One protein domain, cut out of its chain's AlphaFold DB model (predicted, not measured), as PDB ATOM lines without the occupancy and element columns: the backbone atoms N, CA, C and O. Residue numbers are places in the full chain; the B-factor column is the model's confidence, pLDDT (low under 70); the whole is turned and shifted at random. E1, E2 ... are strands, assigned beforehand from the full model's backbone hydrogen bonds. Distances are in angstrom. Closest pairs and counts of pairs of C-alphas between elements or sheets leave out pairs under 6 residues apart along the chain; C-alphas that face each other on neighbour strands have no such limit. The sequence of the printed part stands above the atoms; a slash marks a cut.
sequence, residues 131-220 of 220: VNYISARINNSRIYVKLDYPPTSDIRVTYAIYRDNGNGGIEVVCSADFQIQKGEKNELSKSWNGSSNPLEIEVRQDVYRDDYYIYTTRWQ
ATOM      1  N   VAL A 131     151.931 150.535 121.937       85.94
ATOM      2  CA  VAL A 131     150.755 150.585 122.818       85.94
ATOM      3  C   VAL A 131     149.978 149.277 122.684       85.94
ATOM      4  O   VAL A 131     149.566 148.913 121.586       85.94
ATOM      5  N   ASN A 132     149.759 148.584 123.800       89.19
ATOM      6  CA  ASN A 132     148.922 147.392 123.887       89.19
ATOM      7  C   ASN A 132     147.640 147.717 124.658       89.19
ATOM      8  O   ASN A 132     147.682 148.183 125.802       89.19
ATOM      9  N   TYR A 133     146.491 147.474 124.034       90.12
ATOM     10  CA  TYR A 133     145.206 147.783 124.642       90.12
ATOM     11  C   TYR A 133     144.699 146.626 125.501       90.12
ATOM     12  O   TYR A 133     144.691 145.462 125.100       90.12
ATOM     13  N   ILE A 134     144.231 146.983 126.693       90.31
ATOM     14  CA  ILE A 134     143.490 146.113 127.595       90.31
ATOM     15  C   ILE A 134     142.006 146.402 127.360       90.31
ATOM     16  O   ILE A 134     141.471 147.396 127.853       90.31
ATOM     17  N   SER A 135     141.349 145.548 126.584       90.75
ATOM     18  CA  SER A 135     139.910 145.601 126.343       90.75
ATOM     19  C   SER A 135     139.156 145.142 127.592       90.75
ATOM     20  O   SER A 135     139.287 143.989 128.012       90.75
ATOM     21  N   ALA A 136     138.374 146.043 128.188       90.25
ATOM     22  CA  ALA A 136     137.558 145.784 129.369       90.25
ATOM     23  C   ALA A 136     136.067 145.888 129.025       90.25
ATOM     24  O   ALA A 136     135.630 146.884 128.451       90.25
ATOM     25  N   ARG A 137     135.283 144.873 129.399       90.69
ATOM     26  CA  ARG A 137     133.820 144.858 129.230       90.69
ATOM     27  C   ARG A 137     133.132 144.398 130.506       90.69
ATOM     28  O   ARG A 137     133.622 143.498 131.189       90.69
ATOM     29  N   ILE A 138     131.980 144.983 130.810       88.88
ATOM     30  CA  ILE A 138     131.166 144.610 131.973       88.88
ATOM     31  C   ILE A 138     129.894 143.942 131.464       88.88
ATOM     32  O   ILE A 138     129.144 144.528 130.691       88.88
ATOM     33  N   ASN A 139     129.651 142.704 131.889       86.56
ATOM     34  CA  ASN A 139     128.442 141.969 131.536       86.56
ATOM     35  C   ASN A 139     128.031 141.038 132.683       86.56
ATOM     36  O   ASN A 139     128.892 140.416 133.301       86.56
ATOM     37  N   ASN A 140     126.729 140.928 132.963       84.19
ATOM     38  CA  ASN A 140     126.163 140.016 133.966       84.19
ATOM     39  C   ASN A 140     126.911 140.024 135.317       84.19
ATOM     40  O   ASN A 140     127.307 138.972 135.822       84.19
ATOM     41  N   SER A 141     127.143 141.216 135.881       85.44
ATOM     42  CA  SER A 141     127.857 141.406 137.160       85.44
ATOM     43  C   SER A 141     129.265 140.802 137.186       85.44
ATOM     44  O   SER A 141     129.763 140.323 138.210       85.44
ATOM     45  N   ARG A 142     129.924 140.779 136.028       89.19
ATOM     46  CA  ARG A 142     131.319 140.385 135.871       89.19
ATOM     47  C   ARG A 142     132.025 141.398 134.995       89.19
ATOM     48  O   ARG A 142     131.455 141.917 134.037       89.19
ATOM     49  N   ILE A 143     133.283 141.643 135.321       90.31
ATOM     50  CA  ILE A 143     134.188 142.405 134.476       90.31
ATOM     51  C   ILE A 143     135.119 141.420 133.783       90.31
ATOM     52  O   ILE A 143     135.678 140.518 134.417       90.31
ATOM     53  N   TYR A 144     135.210 141.559 132.468       90.88
ATOM     54  CA  TYR A 144     136.035 140.748 131.593       90.88
ATOM     55  C   TYR A 144     137.150 141.616 131.038       90.88
ATOM     56  O   TYR A 144     136.918 142.767 130.662       90.88
ATOM     57  N   VAL A 145     138.349 141.054 130.992       91.69
ATOM     58  CA  VAL A 145     139.566 141.746 130.593       91.69
ATOM     59  C   VAL A 145     140.319 140.870 129.607       91.69
ATOM     60  O   VAL A 145     140.597 139.703 129.888       91.69
ATOM     61  N   LYS A 146     140.662 141.441 128.456       91.62
ATOM     62  CA  LYS A 146     141.447 140.779 127.416       91.62
ATOM     63  C   LYS A 146     142.455 141.755 126.827       91.62
ATOM     64  O   LYS A 146     142.118 142.906 126.578       91.62
ATOM     65  N   LEU A 147     143.672 141.288 126.576       89.62
ATOM     66  CA  LEU A 147     144.678 142.066 125.863       89.62
ATOM     67  C   LEU A 147     144.640 141.763 124.368       89.62
ATOM     68  O   LEU A 147     144.397 140.619 123.970       89.62
ATOM     69  N   ASP A 148     144.910 142.782 123.560       88.94
ATOM     70  CA  ASP A 148     145.035 142.626 122.109       88.94
ATOM     71  C   ASP A 148     146.280 141.797 121.759       88.94
ATOM     72  O   ASP A 148     146.216 140.897 120.917       88.94
ATOM     73  N   TYR A 149     147.384 142.035 122.478       89.00
ATOM     74  CA  TYR A 149     148.616 141.255 122.379       89.00
ATOM     75  C   TYR A 149     149.008 140.618 123.721       89.00
ATOM     76  O   TYR A 149     148.795 141.226 124.774       89.00
ATOM     77  N   PRO A 150     149.615 139.415 123.719       88.06
ATOM     78  CA  PRO A 150     150.065 138.768 124.947       88.06
ATOM     79  C   PRO A 150     151.144 139.619 125.636       88.06
ATOM     80  O   PRO A 150     152.082 140.053 124.958       88.06
ATOM     81  N   PRO A 151     151.058 139.842 126.957       87.94
ATOM     82  CA  PRO A 151     152.008 140.689 127.665       87.94
ATOM     83  C   PRO A 151     153.380 140.017 127.778       87.94
ATOM     84  O   PRO A 151     153.494 138.794 127.902       87.94
ATOM     85  N   THR A 152     154.443 140.818 127.751       86.75
ATOM     86  CA  THR A 152     155.833 140.343 127.852       86.75
ATOM     87  C   THR A 152     156.345 140.249 129.289       86.75
ATOM     88  O   THR A 152     157.348 139.568 129.531       86.75
ATOM     89  N   SER A 153     155.626 140.852 130.236       86.00
ATOM     90  CA  SER A 153     155.846 140.764 131.681       86.00
ATOM     91  C   SER A 153     154.546 140.478 132.433       86.00
ATOM     92  O   SER A 153     153.458 140.631 131.881       86.00
ATOM     93  N   ASP A 154     154.656 140.130 133.712       86.81
ATOM     94  CA  ASP A 154     153.492 140.056 134.593       86.81
ATOM     95  C   ASP A 154     152.965 141.471 134.877       86.81
ATOM     96  O   ASP A 154     153.731 142.392 135.187       86.81
ATOM     97  N   ILE A 155     151.653 141.647 134.752       89.00
ATOM     98  CA  ILE A 155     150.979 142.932 134.951       89.00
ATOM     99  C   ILE A 155     149.808 142.762 135.911       89.00
ATOM    100  O   ILE A 155     149.057 141.784 135.847       89.00
ATOM    101  N   ARG A 156     149.630 143.744 136.795       88.00
ATOM    102  CA  ARG A 156     148.459 143.829 137.660       88.00
ATOM    103  C   ARG A 156     147.572 144.971 137.197       88.00
ATOM    104  O   ARG A 156     148.014 146.111 137.086       88.00
ATOM    105  N   VAL A 157     146.305 144.657 136.958       89.50
ATOM    106  CA  VAL A 157     145.284 145.645 136.608       89.50
ATOM    107  C   VAL A 157     144.173 145.566 137.640       89.50
ATOM    108  O   VAL A 157     143.568 144.511 137.834       89.50
ATOM    109  N   THR A 158     143.908 146.685 138.298       88.75
ATOM    110  CA  THR A 158     142.879 146.816 139.326       88.75
ATOM    111  C   THR A 158     141.825 147.797 138.839       88.75
ATOM    112  O   THR A 158     142.131 148.940 138.509       88.75
ATOM    113  N   TYR A 159     140.577 147.345 138.814       89.19
ATOM    114  CA  TYR A 159     139.409 148.191 138.582       89.19
ATOM    115  C   TYR A 159     138.743 148.439 139.922       89.19
ATOM    116  O   TYR A 159     138.382 147.470 140.591       89.19
ATOM    117  N   ALA A 160     138.588 149.693 140.334       88.31
ATOM    118  CA  ALA A 160     138.007 150.029 141.626       88.31
ATOM    119  C   ALA A 160     137.037 151.209 141.531       88.31
ATOM    120  O   ALA A 160     137.254 152.153 140.779       88.31
ATOM    121  N   ILE A 161     135.963 151.149 142.318       84.94
ATOM    122  CA  ILE A 161     135.070 152.284 142.556       84.94
ATOM    123  C   ILE A 161     135.341 152.792 143.959       84.94
ATOM    124  O   ILE A 161     135.229 152.045 144.937       84.94
ATOM    125  N   TYR A 162     135.658 154.074 144.035       84.06
ATOM    126  CA  TYR A 162     135.905 154.782 145.275       84.06
ATOM    127  C   TYR A 162     134.708 155.668 145.621       84.06
ATOM    128  O   TYR A 162     134.095 156.273 144.743       84.06
ATOM    129  N   ARG A 163     134.368 155.747 146.906       81.12
ATOM    130  CA  ARG A 163     133.327 156.642 147.423       81.12
ATOM    131  C   ARG A 163     133.857 157.390 148.638       81.12
ATOM    132  O   ARG A 163     134.675 156.861 149.384       81.12
ATOM    133  N   ASP A 164     133.400 158.622 148.822       78.94
ATOM    134  CA  ASP A 164     133.650 159.368 150.053       78.94
ATOM    135  C   ASP A 164     132.863 158.727 151.204       78.94
ATOM    136  O   ASP A 164     131.648 158.536 151.117       78.94
ATOM    137  N   ASN A 165     133.567 158.378 152.275       78.19
ATOM    138  CA  ASN A 165     132.982 157.747 153.452       78.19
ATOM    139  C   ASN A 165     132.315 158.752 154.415       78.19
ATOM    140  O   ASN A 165     131.867 158.361 155.492       78.19
ATOM    141  N   GLY A 166     132.265 160.041 154.060       74.88
ATOM    142  CA  GLY A 166     131.612 161.099 154.835       74.88
ATOM    143  C   GLY A 166     132.415 161.597 156.042       74.88
ATOM    144  O   GLY A 166     132.004 162.558 156.686       74.88
ATOM    145  N   ASN A 167     133.574 160.992 156.323       78.31
ATOM    146  CA  ASN A 167     134.504 161.374 157.391       78.31
ATOM    147  C   ASN A 167     135.838 161.901 156.827       78.31
ATOM    148  O   ASN A 167     136.870 161.837 157.498       78.31
ATOM    149  N   GLY A 168     135.835 162.399 155.585       71.25
ATOM    150  CA  GLY A 168     137.036 162.898 154.908       71.25
ATOM    151  C   GLY A 168     137.996 161.794 154.454       71.25
ATOM    152  O   GLY A 168     139.182 162.058 154.261       71.25
ATOM    153  N   GLY A 169     137.509 160.558 154.309       75.19
ATOM    154  CA  GLY A 169     138.266 159.422 153.793       75.19
ATOM    155  C   GLY A 169     137.611 158.808 152.557       75.19
ATOM    156  O   GLY A 169     136.438 159.019 152.266       75.19
ATOM    157  N   ILE A 170     138.386 158.017 151.823       80.06
ATOM    158  CA  ILE A 170     137.924 157.333 150.614       80.06
ATOM    159  C   ILE A 170     137.780 155.841 150.931       80.06
ATOM    160  O   ILE A 170     138.738 155.210 151.378       80.06
ATOM    161  N   GLU A 171     136.600 155.271 150.696       82.31
ATOM    162  CA  GLU A 171     136.340 153.831 150.798       82.31
ATOM    163  C   GLU A 171     136.296 153.155 149.420       82.31
ATOM    164  O   GLU A 171     135.885 153.754 148.425       82.31
ATOM    165  N   VAL A 172     136.718 151.887 149.361       83.12
ATOM    166  CA  VAL A 172     136.602 151.045 148.161       83.12
ATOM    167  C   VAL A 172     135.248 150.346 148.192       83.12
ATOM    168  O   VAL A 172     135.044 149.424 148.979       83.12
ATOM    169  N   VAL A 173     134.332 150.755 147.318       82.81
ATOM    170  CA  VAL A 173     132.978 150.182 147.228       82.81
ATOM    171  C   VAL A 173     132.999 148.840 146.501       82.81
ATOM    172  O   VAL A 173     132.306 147.896 146.873       82.81
ATOM    173  N   CYS A 174     133.796 148.749 145.440       84.50
ATOM    174  CA  CYS A 174     133.962 147.535 144.657       84.50
ATOM    175  C   CYS A 174     135.362 147.523 144.053       84.50
ATOM    176  O   CYS A 174     135.845 148.569 143.621       84.50
ATOM    177  N   SER A 175     136.010 146.357 144.020       89.31
ATOM    178  CA  SER A 175     137.284 146.180 143.327       89.31
ATOM    179  C   SER A 175     137.357 144.833 142.617       89.31
ATOM    180  O   SER A 175     136.814 143.830 143.085       89.31
ATOM    181  N   ALA A 176     138.036 144.818 141.476       89.25
ATOM    182  CA  ALA A 176     138.380 143.621 140.731       89.25
ATOM    183  C   ALA A 176     139.863 143.666 140.357       89.25
ATOM    184  O   ALA A 176     140.288 144.483 139.539       89.25
ATOM    185  N   ASP A 177     140.626 142.751 140.954       90.56
ATOM    186  CA  ASP A 177     142.064 142.608 140.744       90.56
ATOM    187  C   ASP A 177     142.365 141.495 139.737       90.56
ATOM    188  O   ASP A 177     142.002 140.327 139.935       90.56
ATOM    189  N   PHE A 178     143.089 141.856 138.680       90.25
ATOM    190  CA  PHE A 178     143.587 140.952 137.652       90.25
ATOM    191  C   PHE A 178     145.105 140.854 137.737       90.25
ATOM    192  O   PHE A 178     145.807 141.843 137.552       90.25
ATOM    193  N   GLN A 179     145.599 139.645 138.000       89.81
ATOM    194  CA  GLN A 179     147.011 139.286 137.864       89.81
ATOM    195  C   GLN A 179     147.158 138.589 136.514       89.81
ATOM    196  O   GLN A 179     146.781 137.425 136.378       89.81
ATOM    197  N   ILE A 180     147.608 139.321 135.501       88.81
ATOM    198  CA  ILE A 180     147.779 138.793 134.150       88.81
ATOM    199  C   ILE A 180     149.236 138.354 134.023       88.81
ATOM    200  O   ILE A 180     150.153 139.169 134.144       88.81
ATOM    201  N   GLN A 181     149.440 137.057 133.805       89.38
ATOM    202  CA  GLN A 181     150.776 136.491 133.661       89.38
ATOM    203  C   GLN A 181     151.365 136.791 132.285       89.38
ATOM    204  O   GLN A 181     150.651 136.976 131.294       89.38
ATOM    205  N   LYS A 182     152.693 136.777 132.208       88.75
ATOM    206  CA  LYS A 182     153.431 136.839 130.950       88.75
ATOM    207  C   LYS A 182     152.906 135.803 129.949       88.75
ATOM    208  O   LYS A 182     152.865 134.607 130.227       88.75
ATOM    209  N   GLY A 183     152.580 136.263 128.743       86.12
ATOM    210  CA  GLY A 183     152.089 135.425 127.650       86.12
ATOM    211  C   GLY A 183     150.608 135.047 127.735       86.12
ATOM    212  O   GLY A 183     150.155 134.267 126.894       86.12
ATOM    213  N   GLU A 184     149.852 135.593 128.693       87.88
ATOM    214  CA  GLU A 184     148.413 135.353 128.825       87.88
ATOM    215  C   GLU A 184     147.652 135.813 127.571       87.88
ATOM    216  O   GLU A 184     147.844 136.920 127.064       87.88
ATOM    217  N   LYS A 185     146.783 134.937 127.060       88.00
ATOM    218  CA  LYS A 185     145.969 135.171 125.851       88.00
ATOM    219  C   LYS A 185     144.477 135.061 126.115       88.00
ATOM    220  O   LYS A 185     143.675 135.446 125.261       88.00
ATOM    221  N   ASN A 186     144.103 134.478 127.249       89.06
ATOM    222  CA  ASN A 186     142.713 134.213 127.545       89.06
ATOM    223  C   ASN A 186     142.032 135.481 128.050       89.06
ATOM    224  O   ASN A 186     142.651 136.368 128.637       89.06
ATOM    225  N   GLU A 187     140.726 135.548 127.825       91.31
ATOM    226  CA  GLU A 187     139.902 136.537 128.498       91.31
ATOM    227  C   GLU A 187     139.753 136.135 129.969       91.31
ATOM    228  O   GLU A 187     139.256 135.052 130.292       91.31
ATOM    229  N   LEU A 188     140.185 137.016 130.865       92.06
ATOM    230  CA  LEU A 188     140.047 136.831 132.300       92.06
ATOM    231  C   LEU A 188     138.744 137.466 132.765       92.06
ATOM    232  O   LEU A 188     138.334 138.504 132.252       92.06
ATOM    233  N   SER A 189     138.100 136.880 133.772       92.00
ATOM    234  CA  SER A 189     136.905 137.479 134.366       92.00
ATOM    235  C   SER A 189     136.904 137.407 135.884       92.00
ATOM    236  O   SER A 189     137.337 136.421 136.486       92.00
ATOM    237  N   LYS A 190     136.371 138.457 136.505       91.50
ATOM    238  CA  LYS A 190     136.157 138.556 137.951       91.50
ATOM    239  C   LYS A 190     134.734 139.022 138.232       91.50
ATOM    240  O   LYS A 190     134.098 139.647 137.387       91.50
ATOM    241  N   SER A 191     134.229 138.678 139.412       89.25
ATOM    242  CA  SER A 191     132.956 139.206 139.907       89.25
ATOM    243  C   SER A 191     133.030 140.726 140.006       89.25
ATOM    244  O   SER A 191     134.018 141.259 140.508       89.25
ATOM    245  N   TRP A 192     131.982 141.400 139.552       89.00
ATOM    246  CA  TRP A 192     131.863 142.848 139.550       89.00
ATOM    247  C   TRP A 192     130.472 143.245 140.028       89.00
ATOM    248  O   TRP A 192     129.483 143.063 139.322       89.00
ATOM    249  N   ASN A 193     130.411 143.811 141.230       83.12
ATOM    250  CA  ASN A 193     129.167 144.284 141.841       83.12
ATOM    251  C   ASN A 193     129.078 145.822 141.829       83.12
ATOM    252  O   ASN A 193     128.281 146.400 142.561       83.12
ATOM    253  N   GLY A 194     129.943 146.476 141.049       80.38
ATOM    254  CA  GLY A 194     130.023 147.926 140.917       80.38
ATOM    255  C   GLY A 194     129.145 148.479 139.794       80.38
ATOM    256  O   GLY A 194     128.442 147.746 139.100       80.38
ATOM    257  N   SER A 195     129.222 149.795 139.598       79.38
ATOM    258  CA  SER A 195     128.595 150.506 138.479       79.38
ATOM    259  C   SER A 195     129.089 149.982 137.126       79.38
ATOM    260  O   SER A 195     130.226 149.523 137.002       79.38
ATOM    261  N   SER A 196     128.234 150.045 136.105       79.69
ATOM    262  CA  SER A 196     128.602 149.782 134.709       79.69
ATOM    263  C   SER A 196     129.091 151.038 133.982       79.69
ATOM    264  O   SER A 196     129.510 150.935 132.832       79.69
ATOM    265  N   ASN A 197     129.035 152.211 134.625       81.12
ATOM    266  CA  ASN A 197     129.491 153.470 134.053       81.12
ATOM    267  C   ASN A 197     131.029 153.563 134.108       81.12
ATOM    268  O   ASN A 197     131.580 153.682 135.204       81.12
ATOM    269  N   PRO A 198     131.742 153.577 132.964       77.25
ATOM    270  CA  PRO A 198     133.205 153.624 132.941       77.25
ATOM    271  C   PRO A 198     133.813 154.867 133.603       77.25
ATOM    272  O   PRO A 198     134.951 154.815 134.055       77.25
ATOM    273  N   LEU A 199     133.071 155.979 133.664       80.69
ATOM    274  CA  LEU A 199     133.529 157.238 134.268       80.69
ATOM    275  C   LEU A 199     133.617 157.174 135.799       80.69
ATOM    276  O   LEU A 199     134.302 157.989 136.408       80.69
ATOM    277  N   GLU A 200     132.922 156.220 136.417       79.81
ATOM    278  CA  GLU A 200     132.916 156.007 137.868       79.81
ATOM    279  C   GLU A 200     133.972 154.982 138.308       79.81
ATOM    280  O   GLU A 200     134.140 154.742 139.505       79.81
ATOM    281  N   ILE A 201     134.671 154.360 137.351       82.25
ATOM    282  CA  ILE A 201     135.624 153.278 137.593       82.25
ATOM    283  C   ILE A 201     137.040 153.818 137.442       82.25
ATOM    284  O   ILE A 201     137.491 154.160 136.350       82.25
ATOM    285  N   GLU A 202     137.776 153.829 138.546       84.00
ATOM    286  CA  GLU A 202     139.199 154.120 138.538       84.00
ATOM    287  C   GLU A 202     139.973 152.860 138.135       84.00
ATOM    288  O   GLU A 202     139.767 151.769 138.680       84.00
ATOM    289  N   VAL A 203     140.874 153.008 137.164       84.25
ATOM    290  CA  VAL A 203     141.722 151.918 136.676       84.25
ATOM    291  C   VAL A 203     143.152 152.168 137.124       84.25
ATOM    292  O   VAL A 203     143.770 153.157 136.735       84.25
ATOM    293  N   ARG A 204     143.690 151.247 137.922       83.94
ATOM    294  CA  ARG A 204     145.087 151.256 138.363       83.94
ATOM    295  C   ARG A 204     145.849 150.149 137.658       83.94
ATOM    296  O   ARG A 204     145.404 149.003 137.625       83.94
ATOM    297  N   GLN A 205     146.982 150.508 137.072       82.12
ATOM    298  CA  GLN A 205     147.837 149.591 136.332       82.12
ATOM    299  C   GLN A 205     149.217 149.575 136.984       82.12
ATOM    300  O   GLN A 205     149.980 150.528 136.854       82.12
ATOM    301  N   ASP A 206     149.527 148.477 137.666       76.50
ATOM    302  CA  ASP A 206     150.842 148.232 138.243       76.50
ATOM    303  C   ASP A 206     151.602 147.285 137.304       76.50
ATOM    304  O   ASP A 206     151.375 146.071 137.268       76.50
ATOM    305  N   VAL A 207     152.492 147.857 136.493       72.69
ATOM    306  CA  VAL A 207     153.334 147.103 135.555       72.69
ATOM    307  C   VAL A 207     154.664 146.801 136.239       72.69
ATOM    308  O   VAL A 207     155.455 147.709 136.492       72.69
ATOM    309  N   TYR A 208     154.932 145.526 136.533       59.56
ATOM    310  CA  TYR A 208     156.098 145.137 137.335       59.56
ATOM    311  C   TYR A 208     157.445 145.276 136.610       59.56
ATOM    312  O   TYR A 208     158.468 145.290 137.294       59.56
ATOM    313  N   ARG A 209     157.443 145.400 135.270       59.12
ATOM    314  CA  ARG A 209     158.514 145.870 134.357       59.12
ATOM    315  C   ARG A 209     158.215 145.316 132.962       59.12
ATOM    316  O   ARG A 209     158.558 144.169 132.690       59.12
ATOM    317  N   ASP A 210     157.603 146.115 132.090       67.06
ATOM    318  CA  ASP A 210     157.478 145.774 130.669       67.06
ATOM    319  C   ASP A 210     158.330 146.728 129.831       67.06
ATOM    320  O   ASP A 210     158.147 147.949 129.877       67.06
ATOM    321  N   ASP A 211     159.285 146.164 129.097       69.31
ATOM    322  CA  ASP A 211     160.203 146.919 128.247       69.31
ATOM    323  C   ASP A 211     159.698 147.077 126.809       69.31
ATOM    324  O   ASP A 211     160.265 147.876 126.062       69.31
ATOM    325  N   TYR A 212     158.640 146.358 126.422       78.25
ATOM    326  CA  TYR A 212     158.130 146.308 125.054       78.25
ATOM    327  C   TYR A 212     156.814 147.076 124.887       78.25
ATOM    328  O   TYR A 212     156.672 147.820 123.914       78.25
ATOM    329  N   TYR A 213     155.872 146.933 125.825       82.00
ATOM    330  CA  TYR A 213     154.530 147.514 125.704       82.00
ATOM    331  C   TYR A 213     154.250 148.658 126.686       82.00
ATOM    332  O   TYR A 213     154.692 148.658 127.835       82.00
ATOM    333  N   ILE A 214     153.441 149.617 126.235       83.62
ATOM    334  CA  ILE A 214     152.700 150.557 127.084       83.62
ATOM    335  C   ILE A 214     151.258 150.065 127.147       83.62
ATOM    336  O   ILE A 214     150.604 149.935 126.115       83.62
ATOM    337  N   TYR A 215     150.752 149.796 128.345       85.19
ATOM    338  CA  TYR A 215     149.394 149.289 128.524       85.19
ATOM    339  C   TYR A 215     148.388 150.434 128.622       85.19
ATOM    340  O   TYR A 215     148.641 151.460 129.247       85.19
ATOM    341  N   THR A 216     147.238 150.292 127.970       86.19
ATOM    342  CA  THR A 216     146.158 151.288 128.035       86.19
ATOM    343  C   THR A 216     144.812 150.587 128.067       86.19
ATOM    344  O   THR A 216     144.535 149.733 127.231       86.19
ATOM    345  N   THR A 217     143.955 150.940 129.025       86.06
ATOM    346  CA  THR A 217     142.620 150.340 129.117       86.06
ATOM    347  C   THR A 217     141.670 150.987 128.120       86.06
ATOM    348  O   THR A 217     141.587 152.211 128.025       86.06
ATOM    349  N   ARG A 218     140.923 150.152 127.398       88.50
ATOM    350  CA  ARG A 218     139.863 150.550 126.478       88.50
ATOM    351  C   ARG A 218     138.570 149.848 126.876       88.50
ATOM    352  O   ARG A 218     138.515 148.622 126.901       88.50
ATOM    353  N   TRP A 219     137.534 150.626 127.159       85.50
ATOM    354  CA  TRP A 219     136.201 150.100 127.444       85.50
ATOM    355  C   TRP A 219     135.484 149.707 126.145       85.50
ATOM    356  O   TRP A 219     135.609 150.413 125.138       85.50
ATOM    357  N   GLN A 220     134.778 148.575 126.173       78.69
ATOM    358  CA  GLN A 220     133.940 148.056 125.085       78.69
ATOM    359  C   GLN A 220     132.463 148.070 125.460       78.69
ATOM    360  O   GLN A 220     132.154 147.764 126.636       78.69
TER     361      GLN A 220
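AT A GLANCE: This is residues 131 to 220 of the 220 residues of an uncharacterized protein of Bacteroides sp. AR20 (UniProt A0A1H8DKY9). Two twisted sheets stand face to face as a sandwich, the four strands E5, E2, E1 and E7 in one layer and the three strands E4, E3 and E6 in the other, with the strands of the two layers crossed at 41 degrees. The hairpin of E3 and E4 reaches past the rest, and its tip, residues 165 to 169, makes one end of the longest axis. The printed part has 90 residues, with no named helix and seven named strands, E1 to E7 in order along the chain, and its class is all strand. The first sheet runs E5, E2, E1, E7 and is mixed; the second runs E4, E3, E6 and is antiparallel. The whole is compact, with a radius of gyration of the C-alphas of 13.7 A, yet only just elongated, spanning 42 by 28 by 18 A.

IN THESE COORDINATES: E1, residues 131 to 139, begins at C-alpha 131 (150.755, 150.585, 122.818) and is 25.5 A long. E2 is residues 142 to 147, 16.8 A. E3, residues 155 to 164, is 28.3 A long, and E4, residues 170 to 180, is 26.7 A long, beginning at C-alpha 170 (137.924, 157.333, 150.614). E5 is residues 188 to 191 and E6 residues 202 to 207. E7, residues 213 to 219, is 18.6 A long and ends at C-alpha 219 (136.201, 150.100, 127.444).

HOW THE PARTS SIT: In the four-stranded sheet E1 and E2 form a hairpin, antiparallel at 160 degrees, with N 135 and O 146 2.8 A apart. On the other side of E1, E7 is parallel to it at 28 degrees, with N 134 and O 216 2.8 A apart. E5 is antiparallel to E2, with N 145 and O 188 2.8 A apart; E5 and E7 are the edge strands. In the other sheet E3 is the inner strand. E3 and E4 form a hairpin, with N 157 and O 178 2.9 A apart, and E4 bends by 73 degrees at residue 173. E6 is antiparallel to E3, with N 158 and O 204 2.8 A apart. Between the sheets, the closest C-alphas of E4 and E5, those of Ala 176 and Lys 190, are 6.2 A apart, and those of E6 and E7, Val 203 and Thr 217, are 7.8 A apart. E1 and E3 are apart.

THE WHOLE: The C-alphas farthest apart, those of Asn 167 and Gly 183, are 43.2 A from each other. The printed part has no cut and no long link. Its mean pLDDT is 84.6, and residues 208 to 211 are under 70.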